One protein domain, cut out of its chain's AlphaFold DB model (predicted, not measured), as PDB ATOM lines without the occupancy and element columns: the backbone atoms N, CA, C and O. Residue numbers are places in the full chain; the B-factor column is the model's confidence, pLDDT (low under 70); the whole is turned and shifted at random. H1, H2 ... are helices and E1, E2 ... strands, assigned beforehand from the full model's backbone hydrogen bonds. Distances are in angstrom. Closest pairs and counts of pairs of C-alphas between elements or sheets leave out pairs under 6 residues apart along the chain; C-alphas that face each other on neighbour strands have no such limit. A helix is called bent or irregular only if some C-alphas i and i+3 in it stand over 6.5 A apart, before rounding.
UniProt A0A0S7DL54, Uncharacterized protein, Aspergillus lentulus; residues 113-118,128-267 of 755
ATOM      1  N   LYS A 113      69.554 -32.690  49.605       65.25
ATOM      2  CA  LYS A 113      70.258 -31.916  50.617       65.25
ATOM      3  C   LYS A 113      70.313 -32.775  51.872       65.25
ATOM      4  O   LYS A 113      69.280 -33.227  52.363       65.25
ATOM      5  N   LYS A 114      71.510 -33.009  52.419       53.38
ATOM      6  CA  LYS A 114      71.671 -33.694  53.712       53.38
ATOM      7  C   LYS A 114      70.855 -32.928  54.754       53.38
ATOM      8  O   LYS A 114      71.297 -31.882  55.225       53.38
ATOM      9  N   ALA A 115      69.656 -33.412  55.075       41.97
ATOM     10  CA  ALA A 115      68.728 -32.739  55.969       41.97
ATOM     11  C   ALA A 115      69.343 -32.669  57.371       41.97
ATOM     12  O   ALA A 115      69.197 -33.577  58.184       41.97
ATOM     13  N   THR A 116      70.048 -31.578  57.668       35.94
ATOM     14  CA  THR A 116      70.432 -31.242  59.037       35.94
ATOM     15  C   THR A 116      69.236 -30.538  59.657       35.94
ATOM     16  O   THR A 116      69.231 -29.326  59.853       35.94
ATOM     17  N   VAL A 117      68.173 -31.296  59.942       36.59
ATOM     18  CA  VAL A 117      67.196 -30.824  60.920       36.59
ATOM     19  C   VAL A 117      67.976 -30.740  62.224       36.59
ATOM     20  O   VAL A 117      68.337 -31.761  62.804       36.59
ATOM     21  N   ARG A 118      68.309 -29.518  62.647       32.88
ATOM     22  CA  ARG A 118      68.798 -29.241  63.997       32.88
ATOM     23  C   ARG A 118      67.663 -29.553  64.976       32.88
ATOM     24  O   ARG A 118      67.003 -28.652  65.476       32.88
ATOM     25  N   PRO A 128      69.453 -47.294  59.173       45.34
ATOM     26  CA  PRO A 128      69.020 -48.376  60.060       45.34
ATOM     27  C   PRO A 128      69.815 -48.392  61.379       45.34
ATOM     28  O   PRO A 128      71.048 -48.391  61.341       45.34
ATOM     29  N   GLY A 129      69.124 -48.393  62.527       52.69
ATOM     30  CA  GLY A 129      69.728 -48.319  63.867       52.69
ATOM     31  C   GLY A 129      69.525 -47.002  64.635       52.69
ATOM     32  O   GLY A 129      69.955 -46.909  65.788       52.69
ATOM     33  N   GLU A 130      68.877 -45.984  64.053       60.66
ATOM     34  CA  GLU A 130      68.395 -44.825  64.820       60.66
ATOM     35  C   GLU A 130      67.038 -45.118  65.497       60.66
ATOM     36  O   GLU A 130      66.145 -45.689  64.860       60.66
ATOM     37  N   PRO A 131      66.803 -44.657  66.747       62.62
ATOM     38  CA  PRO A 131      65.585 -44.973  67.503       62.62
ATOM     39  C   PRO A 131      64.287 -44.571  66.795       62.62
ATOM     40  O   PRO A 131      63.259 -45.219  66.974       62.62
ATOM     41  N   GLY A 132      64.330 -43.497  66.000       59.00
ATOM     42  CA  GLY A 132      63.197 -43.049  65.197       59.00
ATOM     43  C   GLY A 132      62.914 -43.982  64.018       59.00
ATOM     44  O   GLY A 132      61.780 -44.424  63.854       59.00
ATOM     45  N   TYR A 133      63.936 -44.309  63.223       62.44
ATOM     46  CA  TYR A 133      63.810 -45.193  62.061       62.44
ATOM     47  C   TYR A 133      63.317 -46.587  62.471       62.44
ATOM     48  O   TYR A 133      62.359 -47.104  61.901       62.44
ATOM     49  N   ASP A 134      63.901 -47.161  63.526       67.88
ATOM     50  CA  ASP A 134      63.520 -48.485  64.021       67.88
ATOM     51  C   ASP A 134      62.093 -48.490  64.598       67.88
ATOM     52  O   ASP A 134      61.362 -49.471  64.444       67.88
ATOM     53  N   ALA A 135      61.658 -47.389  65.226       74.38
ATOM     54  CA  ALA A 135      60.289 -47.239  65.719       74.38
ATOM     55  C   ALA A 135      59.266 -47.146  64.576       74.38
ATOM     56  O   ALA A 135      58.237 -47.824  64.629       74.38
ATOM     57  N   ALA A 136      59.564 -46.368  63.532       69.94
ATOM     58  CA  ALA A 136      58.721 -46.269  62.344       69.94
ATOM     59  C   ALA A 136      58.661 -47.607  61.590       69.94
ATOM     60  O   ALA A 136      57.581 -48.070  61.221       69.94
ATOM     61  N   MET A 137      59.797 -48.296  61.438       73.50
ATOM     62  CA  MET A 137      59.854 -49.559  60.702       73.50
ATOM     63  C   MET A 137      59.136 -50.674  61.464       73.50
ATOM     64  O   MET A 137      58.410 -51.482  60.879       73.50
ATOM     65  N   LYS A 138      59.255 -50.675  62.796       80.69
ATOM     66  CA  LYS A 138      58.475 -51.548  63.672       80.69
ATOM     67  C   LYS A 138      56.980 -51.261  63.559       80.69
ATOM     68  O   LYS A 138      56.211 -52.211  63.481       80.69
ATOM     69  N   TYR A 139      56.553 -50.000  63.521       82.19
ATOM     70  CA  TYR A 139      55.138 -49.661  63.349       82.19
ATOM     71  C   TYR A 139      54.579 -50.191  62.021       82.19
ATOM     72  O   TYR A 139      53.554 -50.866  62.021       82.19
ATOM     73  N   LEU A 140      55.286 -49.973  60.908       77.19
ATOM     74  CA  LEU A 140      54.837 -50.404  59.579       77.19
ATOM     75  C   LEU A 140      54.814 -51.933  59.404       77.19
ATOM     76  O   LEU A 140      53.997 -52.442  58.644       77.19
ATOM     77  N   THR A 141      55.687 -52.670  60.102       77.44
ATOM     78  CA  THR A 141      55.816 -54.138  59.972       77.44
ATOM     79  C   THR A 141      55.063 -54.932  61.034       77.44
ATOM     80  O   THR A 141      54.823 -56.126  60.848       77.44
ATOM     81  N   THR A 142      54.678 -54.310  62.152       80.56
ATOM     82  CA  THR A 142      53.968 -55.014  63.225       80.56
ATOM     83  C   THR A 142      52.522 -55.254  62.806       80.56
ATOM     84  O   THR A 142      51.725 -54.323  62.740       80.56
ATOM     85  N   ALA A 143      52.178 -56.514  62.545       76.81
ATOM     86  CA  ALA A 143      50.812 -56.910  62.223       76.81
ATOM     87  C   ALA A 143      49.848 -56.608  63.380       76.81
ATOM     88  O   ALA A 143      50.154 -56.863  64.551       76.81
ATOM     89  N   ASP A 144      48.658 -56.104  63.051       72.62
ATOM     90  CA  ASP A 144      47.612 -55.883  64.043       72.62
ATOM     91  C   ASP A 144      47.066 -57.227  64.555       72.62
ATOM     92  O   ASP A 144      46.642 -58.100  63.792       72.62
ATOM     93  N   SER A 145      47.037 -57.364  65.881       62.34
ATOM     94  CA  SER A 145      46.578 -58.538  66.635       62.34
ATOM     95  C   SER A 145      45.177 -59.052  66.268       62.34
ATOM     96  O   SER A 145      44.865 -60.208  66.547       62.34
ATOM     97  N   LYS A 146      44.325 -58.216  65.656       66.19
ATOM     98  CA  LYS A 146      42.938 -58.565  65.300       66.19
ATOM     99  C   LYS A 146      42.743 -58.979  63.845       66.19
ATOM    100  O   LYS A 146      41.800 -59.710  63.553       66.19
ATOM    101  N   THR A 147      43.585 -58.498  62.934       67.25
ATOM    102  CA  THR A 147      43.402 -58.679  61.484       67.25
ATOM    103  C   THR A 147      44.532 -59.472  60.831       67.25
ATOM    104  O   THR A 147      44.342 -59.974  59.726       67.25
ATOM    105  N   GLY A 148      45.682 -59.619  61.503       74.06
ATOM    106  CA  GLY A 148      46.858 -60.324  60.984       74.06
ATOM    107  C   GLY A 148      47.538 -59.626  59.801       74.06
ATOM    108  O   GLY A 148      48.468 -60.183  59.228       74.06
ATOM    109  N   LEU A 149      47.077 -58.427  59.435       79.69
ATOM    110  CA  LEU A 149      47.606 -57.599  58.354       79.69
ATOM    111  C   LEU A 149      48.496 -56.508  58.952       79.69
ATOM    112  O   LEU A 149      48.209 -55.994  60.039       79.69
ATOM    113  N   SER A 150      49.568 -56.146  58.249       83.88
ATOM    114  CA  SER A 150      50.354 -54.972  58.628       83.88
ATOM    115  C   SER A 150      49.551 -53.687  58.368       83.88
ATOM    116  O   SER A 150      48.666 -53.674  57.502       83.88
ATOM    117  N   PRO A 151      49.847 -52.578  59.070       81.31
ATOM    118  CA  PRO A 151      49.263 -51.274  58.759       81.31
ATOM    119  C   PRO A 151      49.426 -50.883  57.281       81.31
ATOM    120  O   PRO A 151      48.521 -50.285  56.703       81.31
ATOM    121  N   VAL A 152      50.527 -51.304  56.646       80.44
ATOM    122  CA  VAL A 152      50.789 -51.106  55.211       80.44
ATOM    123  C   VAL A 152      49.830 -51.921  54.339       80.44
ATOM    124  O   VAL A 152      49.254 -51.386  53.394       80.44
ATOM    125  N   ASP A 153      49.580 -53.188  54.667       83.38
ATOM    126  CA  ASP A 153      48.653 -54.029  53.895       83.38
ATOM    127  C   ASP A 153      47.213 -53.502  53.964       83.38
ATOM    128  O   ASP A 153      46.473 -53.508  52.973       83.38
ATOM    129  N   ILE A 154      46.804 -53.015  55.142       85.25
ATOM    130  CA  ILE A 154      45.493 -52.386  55.337       85.25
ATOM    131  C   ILE A 154      45.417 -51.094  54.518       85.25
ATOM    132  O   ILE A 154      44.425 -50.874  53.820       85.25
ATOM    133  N   TYR A 155      46.471 -50.276  54.551       84.38
ATOM    134  CA  TYR A 155      46.579 -49.048  53.771       84.38
ATOM    135  C   TYR A 155      46.427 -49.306  52.265       84.38
ATOM    136  O   TYR A 155      45.546 -48.717  51.637       84.38
ATOM    137  N   VAL A 156      47.193 -50.245  51.694       83.38
ATOM    138  CA  VAL A 156      47.152 -50.590  50.257       83.38
ATOM    139  C   VAL A 156      45.771 -51.101  49.848       83.38
ATOM    140  O   VAL A 156      45.214 -50.687  48.830       83.38
ATOM    141  N   LYS A 157      45.157 -51.959  50.669       88.12
ATOM    142  CA  LYS A 157      43.812 -52.486  50.402       88.12
ATOM    143  C   LYS A 157      42.755 -51.381  50.351       88.12
ATOM    144  O   LYS A 157      41.842 -51.431  49.524       88.12
ATOM    145  N   LYS A 158      42.849 -50.393  51.244       88.00
ATOM    146  CA  LYS A 158      41.914 -49.259  51.303       88.00
ATOM    147  C   LYS A 158      42.180 -48.244  50.191       88.00
ATOM    148  O   LYS A 158      41.220 -47.761  49.591       88.00
ATOM    149  N   GLN A 159      43.446 -48.009  49.847       85.31
ATOM    150  CA  GLN A 159      43.851 -47.202  48.697       85.31
ATOM    151  C   GLN A 159      43.296 -47.780  47.389       85.31
ATOM    152  O   GLN A 159      42.659 -47.058  46.627       85.31
ATOM    153  N   ALA A 160      43.444 -49.089  47.163       86.06
ATOM    154  CA  ALA A 160      42.893 -49.765  45.989       86.06
ATOM    155  C   ALA A 160      41.357 -49.665  45.925       86.06
ATOM    156  O   ALA A 160      40.784 -49.450  44.861       86.06
ATOM    157  N   ALA A 161      40.669 -49.766  47.068       88.50
ATOM    158  CA  ALA A 161      39.215 -49.612  47.128       88.50
ATOM    159  C   ALA A 161      38.742 -48.182  46.804       88.50
ATOM    160  O   ALA A 161      37.665 -48.012  46.229       88.50
ATOM    161  N   TRP A 162      39.521 -47.164  47.172       91.81
ATOM    162  CA  TRP A 162      39.263 -45.777  46.785       91.81
ATOM    163  C   TRP A 162      39.558 -45.539  45.296       91.81
ATOM    164  O   TRP A 162      38.711 -44.973  44.606       91.81
ATOM    165  N   ALA A 163      40.687 -46.046  44.789       84.38
ATOM    166  CA  ALA A 163      41.062 -45.950  43.378       84.38
ATOM    167  C   ALA A 163      40.013 -46.603  42.460       84.38
ATOM    168  O   ALA A 163      39.535 -45.970  41.528       84.38
ATOM    169  N   ASN A 164      39.537 -47.805  42.799       90.69
ATOM    170  CA  ASN A 164      38.476 -48.475  42.043       90.69
ATOM    171  C   ASN A 164      37.174 -47.653  41.991       90.69
ATOM    172  O   ASN A 164      36.515 -47.606  40.956       90.69
ATOM    173  N   ALA A 165      36.797 -46.980  43.086       88.06
ATOM    174  CA  ALA A 165      35.607 -46.124  43.112       88.06
ATOM    175  C   ALA A 165      35.781 -44.853  42.259       88.06
ATOM    176  O   ALA A 165      34.814 -44.355  41.679       88.06
ATOM    177  N   GLN A 166      37.007 -44.334  42.182       85.62
ATOM    178  CA  GLN A 166      37.363 -43.214  41.315       85.62
ATOM    179  C   GLN A 166      37.319 -43.635  39.835       85.62
ATOM    180  O   GLN A 166      36.662 -42.971  39.034       85.62
ATOM    181  N   ASP A 167      37.891 -44.793  39.503       89.62
ATOM    182  CA  ASP A 167      37.864 -45.371  38.156       89.62
ATOM    183  C   ASP A 167      36.438 -45.669  37.677       89.62
ATOM    184  O   ASP A 167      36.104 -45.435  36.516       89.62
ATOM    185  N   GLU A 168      35.569 -46.178  38.554       91.50
ATOM    186  CA  GLU A 168      34.147 -46.380  38.253       91.50
ATOM    187  C   GLU A 168      33.444 -45.060  37.914       91.50
ATOM    188  O   GLU A 168      32.637 -45.007  36.983       91.50
ATOM    189  N   TRP A 169      33.764 -43.983  38.634       90.31
ATOM    190  CA  TRP A 169      33.213 -42.662  38.350       90.31
ATOM    191  C   TRP A 169      33.714 -42.114  37.012       90.31
ATOM    192  O   TRP A 169      32.926 -41.567  36.237       90.31
ATOM    193  N   ASP A 170      34.999 -42.286  36.709       85.75
ATOM    194  CA  ASP A 170      35.598 -41.798  35.469       85.75
ATOM    195  C   ASP A 170      35.137 -42.606  34.245       85.75
ATOM    196  O   ASP A 170      34.759 -42.009  33.232       85.75
ATOM    197  N   LYS A 171      34.998 -43.935  34.366       92.00
ATOM    198  CA  LYS A 171      34.343 -44.785  33.353       92.00
ATOM    199  C   LYS A 171      32.901 -44.357  33.101       92.00
ATOM    200  O   LYS A 171      32.491 -44.251  31.947       92.00
ATOM    201  N   ALA A 172      32.141 -44.054  34.154       90.19
ATOM    202  CA  ALA A 172      30.757 -43.609  34.017       90.19
ATOM    203  C   ALA A 172      30.650 -42.245  33.309       90.19
ATOM    204  O   ALA A 172      29.779 -42.061  32.461       90.19
ATOM    205  N   LYS A 173      31.559 -41.300  33.595       87.06
ATOM    206  CA  LYS A 173      31.630 -40.017  32.867       87.06
ATOM    207  C   LYS A 173      31.947 -40.227  31.391       87.06
ATOM    208  O   LYS A 173      31.390 -39.520  30.558       87.06
ATOM    209  N   LEU A 174      32.860 -41.145  31.079       87.06
ATOM    210  CA  LEU A 174      33.287 -41.421  29.712       87.06
ATOM    211  C   LEU A 174      32.152 -42.063  28.902       87.06
ATOM    212  O   LEU A 174      31.803 -41.546  27.848       87.06
ATOM    213  N   GLN A 175      31.471 -43.064  29.466       90.69
ATOM    214  CA  GLN A 175      30.280 -43.678  28.864       90.69
ATOM    215  C   GLN A 175      29.140 -42.675  28.648       90.69
ATOM    216  O   GLN A 175      28.466 -42.715  27.622       90.69
ATOM    217  N   ALA A 176      28.924 -41.748  29.587       86.25
ATOM    218  CA  ALA A 176      27.914 -40.701  29.434       86.25
ATOM    219  C   ALA A 176      28.263 -39.710  28.313       86.25
ATOM    220  O   ALA A 176      27.381 -39.291  27.566       86.25
ATOM    221  N   LYS A 177      29.548 -39.363  28.158       83.06
ATOM    222  CA  LYS A 177      30.025 -38.525  27.048       83.06
ATOM    223  C   LYS A 177      29.881 -39.233  25.703       83.06
ATOM    224  O   LYS A 177      29.380 -38.631  24.762       83.06
ATOM    225  N   GLU A 178      30.267 -40.503  25.621       84.88
ATOM    226  CA  GLU A 178      30.119 -41.313  24.407       84.88
ATOM    227  C   GLU A 178      28.644 -41.488  24.016       84.88
ATOM    228  O   GLU A 178      28.295 -41.348  22.846       84.88
ATOM    229  N   ALA A 179      27.755 -41.711  24.990       86.25
ATOM    230  CA  ALA A 179      26.316 -41.793  24.751       86.25
ATOM    231  C   ALA A 179      25.725 -40.463  24.247       86.25
ATOM    232  O   ALA A 179      24.890 -40.476  23.341       86.25
ATOM    233  N   ALA A 180      26.176 -39.324  24.784       84.94
ATOM    234  CA  ALA A 180      25.761 -38.003  24.313       84.94
ATOM    235  C   ALA A 180      26.251 -37.731  22.876       84.94
ATOM    236  O   ALA A 180      25.478 -37.260  22.040       84.94
ATOM    237  N   MET A 181      27.499 -38.101  22.561       80.69
ATOM    238  CA  MET A 181      28.063 -37.999  21.207       80.69
ATOM    239  C   MET A 181      27.327 -38.893  20.200       80.69
ATOM    240  O   MET A 181      27.060 -38.461  19.081       80.69
ATOM    241  N   ALA A 182      26.954 -40.115  20.596       84.81
ATOM    242  CA  ALA A 182      26.221 -41.045  19.738       84.81
ATOM    243  C   ALA A 182      24.780 -40.587  19.448       84.81
ATOM    244  O   ALA A 182      24.273 -40.818  18.351       84.81
ATOM    245  N   LYS A 183      24.114 -39.933  20.410       83.75
ATOM    246  CA  LYS A 183      22.752 -39.404  20.231       83.75
ATOM    247  C   LYS A 183      22.700 -38.157  19.344       83.75
ATOM    248  O   LYS A 183      21.743 -38.007  18.588       83.75
ATOM    249  N   TYR A 184      23.698 -37.273  19.429       82.81
ATOM    250  CA  TYR A 184      23.676 -35.966  18.759       82.81
ATOM    251  C   TYR A 184      24.982 -35.670  18.002       82.81
ATOM    252  O   TYR A 184      25.709 -34.768  18.398       82.81
ATOM    253  N   PRO A 185      25.304 -36.360  16.897       79.94
ATOM    254  CA  PRO A 185      26.627 -36.286  16.259       79.94
ATOM    255  C   PRO A 185      27.042 -34.897  15.730       79.94
ATOM    256  O   PRO A 185      28.234 -34.623  15.658       79.94
ATOM    257  N   ASN A 186      26.088 -34.010  15.411       81.62
ATOM    258  CA  ASN A 186      26.360 -32.706  14.782       81.62
ATOM    259  C   ASN A 186      25.989 -31.481  15.645       81.62
ATOM    260  O   ASN A 186      26.195 -30.357  15.194       81.62
ATOM    261  N   ASP A 187      25.434 -31.661  16.851       80.69
ATOM    262  CA  ASP A 187      24.946 -30.547  17.682       80.69
ATOM    263  C   ASP A 187      25.583 -30.546  19.080       80.69
ATOM    264  O   ASP A 187      25.202 -31.296  19.981       80.69
ATOM    265  N   ILE A 188      26.573 -29.668  19.256       73.25
ATOM    266  CA  ILE A 188      27.413 -29.562  20.459       73.25
ATOM    267  C   ILE A 188      26.606 -29.066  21.671       73.25
ATOM    268  O   ILE A 188      26.914 -29.416  22.813       73.25
ATOM    269  N   VAL A 189      25.569 -28.253  21.448       77.81
ATOM    270  CA  VAL A 189      24.782 -27.665  22.541       77.81
ATOM    271  C   VAL A 189      23.920 -28.742  23.198       77.81
ATOM    272  O   VAL A 189      23.897 -28.844  24.426       77.81
ATOM    273  N   LEU A 190      23.285 -29.592  22.390       77.38
ATOM    274  CA  LEU A 190      22.468 -30.710  22.870       77.38
ATOM    275  C   LEU A 190      23.311 -31.824  23.507       77.38
ATOM    276  O   LEU A 190      22.910 -32.370  24.534       77.38
ATOM    277  N   GLN A 191      24.508 -32.109  22.974       82.94
ATOM    278  CA  GLN A 191      25.457 -33.026  23.622       82.94
ATOM    279  C   GLN A 191      25.809 -32.568  25.045       82.94
ATOM    280  O   GLN A 191      25.851 -33.372  25.978       82.94
ATOM    281  N   ARG A 192      26.063 -31.264  25.215       77.38
ATOM    282  CA  ARG A 192      26.416 -30.686  26.514       77.38
ATOM    283  C   ARG A 192      25.248 -30.745  27.496       77.38
ATOM    284  O   ARG A 192      25.466 -31.107  28.647       77.38
ATOM    285  N   GLN A 193      24.029 -30.462  27.041       82.56
ATOM    286  CA  GLN A 193      22.825 -30.545  27.873       82.56
ATOM    287  C   GLN A 193      22.538 -31.977  28.358       82.56
ATOM    288  O   GLN A 193      22.345 -32.164  29.556       82.56
ATOM    289  N   ASP A 194      22.597 -32.993  27.484       83.94
ATOM    290  CA  ASP A 194      22.367 -34.408  27.863       83.94
ATOM    291  C   ASP A 194      23.417 -34.889  28.887       83.94
ATOM    292  O   ASP A 194      23.097 -35.572  29.866       83.94
ATOM    293  N   TYR A 195      24.677 -34.472  28.716       87.62
ATOM    294  CA  TYR A 195      25.737 -34.760  29.684       87.62
ATOM    295  C   TYR A 195      25.533 -34.032  31.021       87.62
ATOM    296  O   TYR A 195      25.732 -34.630  32.083       87.62
ATOM    297  N   ASP A 196      25.132 -32.760  30.991       83.25
ATOM    298  CA  ASP A 196      24.891 -31.961  32.193       83.25
ATOM    299  C   ASP A 196      23.698 -32.509  32.998       83.25
ATOM    300  O   ASP A 196      23.786 -32.610  34.223       83.25
ATOM    301  N   GLU A 197      22.626 -32.957  32.339       88.88
ATOM    302  CA  GLU A 197      21.488 -33.636  32.975       88.88
ATOM    303  C   GLU A 197      21.901 -34.964  33.628       88.88
ATOM    304  O   GLU A 197      21.596 -35.220  34.801       88.88
ATOM    305  N   TRP A 198      22.671 -35.792  32.914       90.88
ATOM    306  CA  TRP A 198      23.221 -37.028  33.473       90.88
ATOM    307  C   TRP A 198      24.127 -36.754  34.682       90.88
ATOM    308  O   TRP A 198      24.047 -37.456  35.698       90.88
ATOM    309  N   SER A 199      24.967 -35.720  34.591       85.44
ATOM    310  CA  SER A 199      25.878 -35.299  35.652       85.44
ATOM    311  C   SER A 199      25.100 -34.844  36.886       85.44
ATOM    312  O   SER A 199      25.376 -35.315  37.988       85.44
ATOM    313  N   GLN A 200      24.057 -34.026  36.724       82.56
ATOM    314  CA  GLN A 200      23.205 -33.587  37.833       82.56
ATOM    315  C   GLN A 200      22.536 -34.765  38.560       82.56
ATOM    316  O   GLN A 200      22.485 -34.769  39.795       82.56
ATOM    317  N   ALA A 201      22.090 -35.787  37.825       86.88
ATOM    318  CA  ALA A 201      21.465 -36.974  38.405       86.88
ATOM    319  C   ALA A 201      22.466 -37.899  39.130       86.88
ATOM    320  O   ALA A 201      22.151 -38.451  40.188       86.88
ATOM    321  N   ASN A 202      23.681 -38.072  38.595       86.75
ATOM    322  CA  ASN A 202      24.619 -39.110  39.049       86.75
ATOM    323  C   ASN A 202      25.788 -38.596  39.904       86.75
ATOM    324  O   ASN A 202      26.387 -39.376  40.649       86.75
ATOM    325  N   TYR A 203      26.099 -37.298  39.863       84.62
ATOM    326  CA  TYR A 203      27.243 -36.705  40.566       84.62
ATOM    327  C   TYR A 203      27.238 -37.008  42.066       84.62
ATOM    328  O   TYR A 203      28.254 -37.424  42.623       84.62
ATOM    329  N   ARG A 204      26.085 -36.850  42.730       85.50
ATOM    330  CA  ARG A 204      25.966 -37.082  44.180       85.50
ATOM    331  C   ARG A 204      26.269 -38.533  44.548       85.50
ATOM    332  O   ARG A 204      26.999 -38.770  45.502       85.50
ATOM    333  N   LYS A 205      25.763 -39.494  43.769       89.00
ATOM    334  CA  LYS A 205      25.965 -40.932  44.004       89.00
ATOM    335  C   LYS A 205      27.451 -41.295  43.980       89.00
ATOM    336  O   LYS A 205      27.948 -41.879  44.940       89.00
ATOM    337  N   PHE A 206      28.157 -40.922  42.915       87.75
ATOM    338  CA  PHE A 206      29.578 -41.242  42.772       87.75
ATOM    339  C   PHE A 206      30.447 -40.470  43.763       87.75
ATOM    340  O   PHE A 206      31.318 -41.059  44.398       87.75
ATOM    341  N   LYS A 207      30.160 -39.182  43.988       84.00
ATOM    342  CA  LYS A 207      30.886 -38.379  44.976       84.00
ATOM    343  C   LYS A 207      30.769 -38.961  46.384       84.00
ATOM    344  O   LYS A 207      31.779 -39.051  47.073       84.00
ATOM    345  N   PHE A 208      29.579 -39.394  46.805       87.50
ATOM    346  CA  PHE A 208      29.406 -40.031  48.113       87.50
ATOM    347  C   PHE A 208      30.077 -41.404  48.198       87.50
ATOM    348  O   PHE A 208      30.624 -41.731  49.249       87.50
ATOM    349  N   ALA A 209      30.098 -42.182  47.114       86.50
ATOM    350  CA  ALA A 209      30.822 -43.451  47.075       86.50
ATOM    351  C   ALA A 209      32.338 -43.241  47.243       86.50
ATOM    352  O   ALA A 209      32.947 -43.852  48.121       86.50
ATOM    353  N   VAL A 210      32.928 -42.320  46.474       87.12
ATOM    354  CA  VAL A 210      34.354 -41.965  46.566       87.12
ATOM    355  C   VAL A 210      34.684 -41.383  47.942       87.12
ATOM    356  O   VAL A 210      35.636 -41.820  48.587       87.12
ATOM    357  N   GLN A 211      33.869 -40.449  48.441       86.06
ATOM    358  CA  GLN A 211      34.060 -39.841  49.759       86.06
ATOM    359  C   GLN A 211      33.934 -40.871  50.889       86.06
ATOM    360  O   GLN A 211      34.714 -40.832  51.836       86.06
ATOM    361  N   GLY A 212      33.004 -41.822  50.787       88.50
ATOM    362  CA  GLY A 212      32.862 -42.909  51.755       88.50
ATOM    363  C   GLY A 212      34.099 -43.807  51.807       88.50
ATOM    364  O   GLY A 212      34.582 -44.122  52.892       88.50
ATOM    365  N   ARG A 213      34.664 -44.166  50.644       88.88
ATOM    366  CA  ARG A 213      35.917 -44.941  50.566       88.88
ATOM    367  C   ARG A 213      37.127 -44.154  51.063       88.88
ATOM    368  O   ARG A 213      37.980 -44.729  51.729       88.88
ATOM    369  N   TRP A 214      37.169 -42.850  50.807       83.44
ATOM    370  CA  TRP A 214      38.206 -41.969  51.337       83.44
ATOM    371  C   TRP A 214      38.162 -41.877  52.865       83.44
ATOM    372  O   TRP A 214      39.191 -42.021  53.515       83.44
ATOM    373  N   MET A 215      36.979 -41.681  53.453       84.38
ATOM    374  CA  MET A 215      36.827 -41.607  54.911       84.38
ATOM    375  C   MET A 215      37.164 -42.939  55.593       84.38
ATOM    376  O   MET A 215      37.780 -42.950  56.657       84.38
ATOM    377  N   ASP A 216      36.819 -44.063  54.960       88.12
ATOM    378  CA  ASP A 216      37.222 -45.398  55.413       88.12
ATOM    379  C   ASP A 216      38.748 -45.591  55.336       88.12
ATOM    380  O   ASP A 216      39.347 -46.124  56.267       88.12
ATOM    381  N   TRP A 217      39.405 -45.101  54.281       84.69
ATOM    382  CA  TRP A 217      40.868 -45.116  54.177       84.69
ATOM    383  C   TRP A 217      41.534 -44.229  55.235       84.69
ATOM    384  O   TRP A 217      42.499 -44.649  55.870       84.69
ATOM    385  N   LEU A 218      40.977 -43.045  55.487       81.81
ATOM    386  CA  LEU A 218      41.483 -42.107  56.484       81.81
ATOM    387  C   LEU A 218      41.445 -42.694  57.897       81.81
ATOM    388  O   LEU A 218      42.452 -42.688  58.599       81.81
ATOM    389  N   SER A 219      40.277 -43.205  58.295       82.62
ATOM    390  CA  SER A 219      40.019 -43.648  59.665       82.62
ATOM    391  C   SER A 219      40.494 -45.073  59.929       82.62
ATOM    392  O   SER A 219      41.088 -45.326  60.969       82.62
ATOM    393  N   ASN A 220      40.209 -46.015  59.023       83.88
ATOM    394  CA  ASN A 220      40.489 -47.440  59.235       83.88
ATOM    395  C   ASN A 220      41.758 -47.911  58.516       83.88
ATOM    396  O   ASN A 220      42.233 -49.010  58.784       83.88
ATOM    397  N   GLY A 221      42.284 -47.121  57.578       82.00
ATOM    398  CA  GLY A 221      43.564 -47.377  56.918       82.00
ATOM    399  C   GLY A 221      44.746 -46.653  57.557       82.00
ATOM    400  O   GLY A 221      45.834 -46.723  56.996       82.00
ATOM    401  N   HIS A 222      44.534 -45.952  58.682       82.88
ATOM    402  CA  HIS A 222      45.564 -45.193  59.403       82.88
ATOM    403  C   HIS A 222      46.409 -44.312  58.477       82.88
ATOM    404  O   HIS A 222      47.631 -44.254  58.592       82.88
ATOM    405  N   LYS A 223      45.742 -43.647  57.524       77.06
ATOM    406  CA  LYS A 223      46.392 -42.982  56.394       77.06
ATOM    407  C   LYS A 223      47.530 -42.056  56.831       77.06
ATOM    408  O   LYS A 223      48.649 -42.217  56.364       77.06
ATOM    409  N   TYR A 224      47.246 -41.138  57.752       75.88
ATOM    410  CA  TYR A 224      48.229 -40.155  58.205       75.88
ATOM    411  C   TYR A 224      49.378 -40.778  58.996       75.88
ATOM    412  O   TYR A 224      50.514 -40.349  58.840       75.88
ATOM    413  N   ASP A 225      49.107 -41.797  59.811       74.44
ATOM    414  CA  ASP A 225      50.135 -42.447  60.626       74.44
ATOM    415  C   ASP A 225      51.083 -43.279  59.753       74.44
ATOM    416  O   ASP A 225      52.295 -43.291  59.965       74.44
ATOM    417  N   VAL A 226      50.543 -43.954  58.737       77.50
ATOM    418  CA  VAL A 226      51.324 -44.722  57.762       77.50
ATOM    419  C   VAL A 226      52.142 -43.780  56.873       77.50
ATOM    420  O   VAL A 226      53.346 -43.983  56.749       77.50
ATOM    421  N   GLU A 227      51.548 -42.709  56.336       68.56
ATOM    422  CA  GLU A 227      52.255 -41.689  55.540       68.56
ATOM    423  C   GLU A 227      53.344 -40.963  56.348       68.56
ATOM    424  O   GLU A 227      54.431 -40.718  55.831       68.56
ATOM    425  N   PHE A 228      53.094 -40.666  57.627       70.69
ATOM    426  CA  PHE A 228      54.077 -40.048  58.520       70.69
ATOM    427  C   PHE A 228      55.286 -40.962  58.761       70.69
ATOM    428  O   PHE A 228      56.431 -40.519  58.662       70.69
ATOM    429  N   ASN A 229      55.048 -42.246  59.042       66.69
ATOM    430  CA  ASN A 229      56.123 -43.213  59.263       66.69
ATOM    431  C   ASN A 229      56.869 -43.559  57.962       66.69
ATOM    432  O   ASN A 229      58.085 -43.736  58.006       66.69
ATOM    433  N   PHE A 230      56.192 -43.572  56.806       64.56
ATOM    434  CA  PHE A 230      56.852 -43.648  55.498       64.56
ATOM    435  C   PHE A 230      57.712 -42.415  55.225       64.56
ATOM    436  O   PHE A 230      58.878 -42.578  54.905       64.56
ATOM    437  N   GLY A 231      57.212 -41.197  55.449       57.81
ATOM    438  CA  GLY A 231      57.999 -39.968  55.271       57.81
ATOM    439  C   GLY A 231      59.243 -39.885  56.170       57.81
ATOM    440  O   GLY A 231      60.180 -39.148  55.873       57.81
ATOM    441  N   MET A 232      59.279 -40.668  57.253       59.38
ATOM    442  CA  MET A 232      60.441 -40.783  58.134       59.38
ATOM    443  C   MET A 232      61.477 -41.818  57.661       59.38
ATOM    444  O   MET A 232      62.654 -41.697  58.002       59.38
ATOM    445  N   ILE A 233      61.051 -42.814  56.883       55.59
ATOM    446  CA  ILE A 233      61.884 -43.908  56.353       55.59
ATOM    447  C   ILE A 233      62.326 -43.629  54.911       55.59
ATOM    448  O   ILE A 233      63.380 -44.094  54.482       55.59
ATOM    449  N   ASP A 234      61.549 -42.845  54.171       54.75
ATOM    450  CA  ASP A 234      61.625 -42.765  52.724       54.75
ATOM    451  C   ASP A 234      62.390 -41.521  52.236       54.75
ATOM    452  O   ASP A 234      61.824 -40.472  51.928       54.75
ATOM    453  N   THR A 235      63.716 -41.645  52.131       50.84
ATOM    454  CA  THR A 235      64.539 -40.734  51.314       50.84
ATOM    455  C   THR A 235      64.366 -40.975  49.808       50.84
ATOM    456  O   THR A 235      64.833 -40.159  49.010       50.84
ATOM    457  N   GLU A 236      63.703 -42.068  49.407       50.41
ATOM    458  CA  GLU A 236      63.323 -42.333  48.019       50.41
ATOM    459  C   GLU A 236      62.141 -41.456  47.599       50.41
ATOM    460  O   GLU A 236      62.088 -41.123  46.433       50.41
ATOM    461  N   SER A 237      61.280 -40.948  48.493       61.75
ATOM    462  CA  SER A 237      60.164 -40.047  48.131       61.75
ATOM    463  C   SER A 237      60.623 -38.740  47.460       61.75
ATOM    464  O   SER A 237      60.016 -38.285  46.488       61.75
ATOM    465  N   ILE A 238      61.737 -38.150  47.913       61.84
ATOM    466  CA  ILE A 238      62.304 -36.930  47.307       61.84
ATOM    467  C   ILE A 238      62.851 -37.248  45.908       61.84
ATOM    468  O   ILE A 238      62.583 -36.527  44.945       61.84
ATOM    469  N   MET A 239      63.567 -38.368  45.780       65.56
ATOM    470  CA  MET A 239      64.049 -38.866  44.490       65.56
ATOM    471  C   MET A 239      62.924 -39.403  43.604       65.56
ATOM    472  O   MET A 239      63.040 -39.343  42.388       65.56
ATOM    473  N   ALA A 240      61.802 -39.827  44.174       69.06
ATOM    474  CA  ALA A 240      60.605 -40.250  43.471       69.06
ATOM    475  C   ALA A 240      59.868 -39.045  42.890       69.06
ATOM    476  O   ALA A 240      59.240 -39.184  41.851       69.06
ATOM    477  N   ARG A 241      59.986 -37.842  43.475       72.75
ATOM    478  CA  ARG A 241      59.547 -36.599  42.810       72.75
ATOM    479  C   ARG A 241      60.425 -36.263  41.605       72.75
ATOM    480  O   ARG A 241      59.899 -35.869  40.564       72.75
ATOM    481  N   VAL A 242      61.744 -36.456  41.716       78.69
ATOM    482  CA  VAL A 242      62.672 -36.318  40.575       78.69
ATOM    483  C   VAL A 242      62.346 -37.362  39.502       78.69
ATOM    484  O   VAL A 242      62.233 -37.012  38.330       78.69
ATOM    485  N   GLU A 243      62.123 -38.621  39.883       79.25
ATOM    486  CA  GLU A 243      61.775 -39.694  38.948       79.25
ATOM    487  C   GLU A 243      60.383 -39.485  38.349       79.25
ATOM    488  O   GLU A 243      60.237 -39.600  37.144       79.25
ATOM    489  N   SER A 244      59.388 -39.045  39.120       80.12
ATOM    490  CA  SER A 244      58.064 -38.677  38.605       80.12
ATOM    491  C   SER A 244      58.147 -37.516  37.607       80.12
ATOM    492  O   SER A 244      57.445 -37.512  36.596       80.12
ATOM    493  N   SER A 245      59.062 -36.563  37.825       80.38
ATOM    494  CA  SER A 245      59.350 -35.504  36.849       80.38
ATOM    495  C   SER A 245      59.959 -36.075  35.565       80.38
ATOM    496  O   SER A 245      59.535 -35.718  34.464       80.38
ATOM    497  N   LYS A 246      60.893 -37.027  35.680       83.94
ATOM    498  CA  LYS A 246      61.467 -37.754  34.533       83.94
ATOM    499  C   LYS A 246      60.421 -38.604  33.806       83.94
ATOM    500  O   LYS A 246      60.395 -38.628  32.577       83.94
ATOM    501  N   GLU A 247      59.528 -39.265  34.530       81.19
ATOM    502  CA  GLU A 247      58.405 -40.029  33.985       81.19
ATOM    503  C   GLU A 247      57.409 -39.123  33.261       81.19
ATOM    504  O   GLU A 247      56.957 -39.463  32.172       81.19
ATOM    505  N   ALA A 248      57.111 -37.936  33.793       82.19
ATOM    506  CA  ALA A 248      56.253 -36.966  33.119       82.19
ATOM    507  C   ALA A 248      56.870 -36.448  31.811       82.19
ATOM    508  O   ALA A 248      56.144 -36.275  30.829       82.19
ATOM    509  N   MET A 249      58.197 -36.264  31.760       81.06
ATOM    510  CA  MET A 249      58.902 -35.995  30.502       81.06
ATOM    511  C   MET A 249      58.729 -37.150  29.515       81.06
ATOM    512  O   MET A 249      58.327 -36.907  28.380       81.06
ATOM    513  N   ARG A 250      58.952 -38.398  29.949       81.56
ATOM    514  CA  ARG A 250      58.762 -39.593  29.104       81.56
ATOM    515  C   ARG A 250      57.323 -39.725  28.597       81.56
ATOM    516  O   ARG A 250      57.124 -40.068  27.443       81.56
ATOM    517  N   ASN A 251      56.329 -39.412  29.424       83.19
ATOM    518  CA  ASN A 251      54.911 -39.494  29.061       83.19
ATOM    519  C   ASN A 251      54.446 -38.343  28.158       83.19
ATOM    520  O   ASN A 251      53.404 -38.447  27.513       83.19
ATOM    521  N   SER A 252      55.196 -37.240  28.122       84.06
ATOM    522  CA  SER A 252      54.880 -36.065  27.303       84.06
ATOM    523  C   SER A 252      55.581 -36.073  25.946       84.06
ATOM    524  O   SER A 252      55.458 -35.094  25.203       84.06
ATOM    525  N   THR A 253      56.319 -37.135  25.607       83.12
ATOM    526  CA  THR A 253      56.938 -37.272  24.289       83.12
ATOM    527  C   THR A 253      55.859 -37.451  23.224       83.12
ATOM    528  O   THR A 253      54.934 -38.255  23.322       83.12
ATOM    529  N   MET A 254      55.964 -36.641  22.182       80.50
ATOM    530  CA  MET A 254      55.186 -36.746  20.963       80.50
ATOM    531  C   MET A 254      56.148 -37.134  19.855       80.50
ATOM    532  O   MET A 254      57.171 -36.480  19.642       80.50
ATOM    533  N   VAL A 255      55.811 -38.204  19.152       75.62
ATOM    534  CA  VAL A 255      56.599 -38.702  18.031       75.62
ATOM    535  C   VAL A 255      56.270 -37.875  16.783       75.62
ATOM    536  O   VAL A 255      55.108 -37.521  16.557       75.62
ATOM    537  N   ASP A 256      57.295 -37.522  16.006       67.38
ATOM    538  CA  ASP A 256      57.166 -36.854  14.705       67.38
ATOM    539  C   ASP A 256      56.359 -37.718  13.713       67.38
ATOM    540  O   ASP A 256      56.286 -38.937  13.862       67.38
ATOM    541  N   SER A 257      55.771 -37.128  12.668       60.78
ATOM    542  CA  SER A 257      55.039 -37.904  11.647       60.78
ATOM    543  C   SER A 257      55.921 -38.924  10.913       60.78
ATOM    544  O   SER A 257      55.410 -39.910  10.393       60.78
ATOM    545  N   ASP A 258      57.234 -38.682  10.889       57.78
ATOM    546  CA  ASP A 258      58.261 -39.567  10.322       57.78
ATOM    547  C   ASP A 258      58.837 -40.564  11.351       57.78
ATOM    548  O   ASP A 258      59.700 -41.377  11.039       57.78
ATOM    549  N   GLY A 259      58.416 -40.500  12.619       61.22
ATOM    550  CA  GLY A 259      58.913 -41.399  13.666       61.22
ATOM    551  C   GLY A 259      60.344 -41.130  14.151       61.22
ATOM    552  O   GLY A 259      60.755 -41.707  15.152       61.22
ATOM    553  N   ALA A 260      61.102 -40.267  13.467       63.59
ATOM    554  CA  ALA A 260      62.535 -40.083  13.700       63.59
ATOM    555  C   ALA A 260      62.881 -39.156  14.879       63.59
ATOM    556  O   ALA A 260      63.947 -39.298  15.473       63.59
ATOM    557  N   ASN A 261      62.006 -38.202  15.213       69.31
ATOM    558  CA  ASN A 261      62.245 -37.225  16.273       69.31
ATOM    559  C   ASN A 261      61.161 -37.299  17.350       69.31
ATOM    560  O   ASN A 261      59.971 -37.382  17.048       69.31
ATOM    561  N   GLU A 262      61.578 -37.192  18.608       80.00
ATOM    562  CA  GLU A 262      60.686 -37.050  19.757       80.00
ATOM    563  C   GLU A 262      60.730 -35.603  20.252       80.00
ATOM    564  O   GLU A 262      61.800 -35.024  20.450       80.00
ATOM    565  N   LEU A 263      59.558 -35.001  20.437       81.88
ATOM    566  CA  LEU A 263      59.403 -33.640  20.941       81.88
ATOM    567  C   LEU A 263      58.507 -33.659  22.168       81.88
ATOM    568  O   LEU A 263      57.501 -34.363  22.190       81.88
ATOM    569  N   LEU A 264      58.837 -32.869  23.185       85.75
ATOM    570  CA  LEU A 264      57.991 -32.775  24.370       85.75
ATOM    571  C   LEU A 264      56.813 -31.838  24.111       85.75
ATOM    572  O   LEU A 264      56.990 -30.695  23.689       85.75
ATOM    573  N   GLY A 265      55.601 -32.320  24.380       85.50
ATOM    574  CA  GLY A 265      54.379 -31.558  24.152       85.50
ATOM    575  C   GLY A 265      54.240 -30.322  25.024       85.50
ATOM    576  O   GLY A 265      54.659 -30.291  26.179       85.50
ATOM    577  N   VAL A 266      53.618 -29.297  24.445       90.31
ATOM    578  CA  VAL A 266      53.308 -28.024  25.099       90.31
ATOM    579  C   VAL A 266      51.858 -27.653  24.825       90.31
ATOM    580  O   VAL A 266      51.289 -28.065  23.813       90.31
ATOM    581  N   ASN A 267      51.272 -26.875  25.727       88.62
ATOM    582  CA  ASN A 267      49.961 -26.271  25.553       88.62
ATOM    583  C   ASN A 267      50.126 -24.751  25.549       88.62
ATOM    584  O   ASN A 267      50.751 -24.190  26.446       88.62
TER     585      ASN A 267
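What this domain is: This is residues 113 to 118 and 128 to 267 of the 755 residues of an uncharacterized protein of Aspergillus lentulus (UniProt A0A0S7DL54). A long helical hairpin of H2 and bent H3 makes one arm of an open U; H1 and H4 sit at its base, and H5 makes the other arm, tipped by the small strand hairpin E1-E2. The two arms are apart, and residues 239 to 247 of H5 stand free. The 146 printed residues hold, in order, H1 to H5, E1 and E2; the class is mostly helix, and the sheet E1 - E2 is antiparallel. The whole is extended, with radius of gyration of the C-alphas 22.5 A and spans of 67 by 48 by 28 A.

Where its parts are: Find E1 at residues 253 to 255 and E2 at 262 to 264, ending at C-alpha 264 (57.991, -32.775, 24.370). H5, residues 236 to 251, is 20.9 A long, with a kink of 25 degrees near residue 243. H4 is residues 223 to 233 and H1 131 to 141. H2, residues 151 to 183, runs 48.3 A from C-alpha 151 (49.263, -51.274, 58.759). H3, residues 188 to 220, was assigned as one helix by its hydrogen bonds but is bent: C-alphas 201 and 204 are 7.3 A apart. Its arms are H3a, 188 to 201, 20.3 A, and H3b, 204 to 220, 23.3 A.

How they stand to each other: Look first at the hairpin E1 and E2, where N 254 and O 263 are 2.7 A apart, within hydrogen-bond range. H5 and H4 are close but not clearly touching, about perpendicular at 79 degrees; their closest C-alphas, Gly 231 and Ser 237, are 7.5 A apart. H4 touches H1, closest C-alphas Asn 229 and Ala 136, 5.1 A. The hub H2 touches H4 with residues 151 to 155 alone, closest C-alphas Tyr 155 and Lys 223, 6.6 A. H2 touches H3b with residues 155 to 169 alone, at a shallow tilt of 10 degrees, opposite ways; the closest C-alphas are Trp 162 and Arg 213, 5.1 A. Every O i to N i+4 pair is within hydrogen-bond range in H1, H2, H3a, H3b, H4 and H5.

The domain as a whole: The farthest C-alphas, Gly 129 and Asn 186, are 67.3 A apart. Residues 119 to 127 are not printed; C-alphas 118 and 128 are 19.5 A apart across the cut. No link between named elements is long. The mean pLDDT of the printed part is 77.2; residues under 70 include 113 to 118, 128 to 134 and 229 to 240.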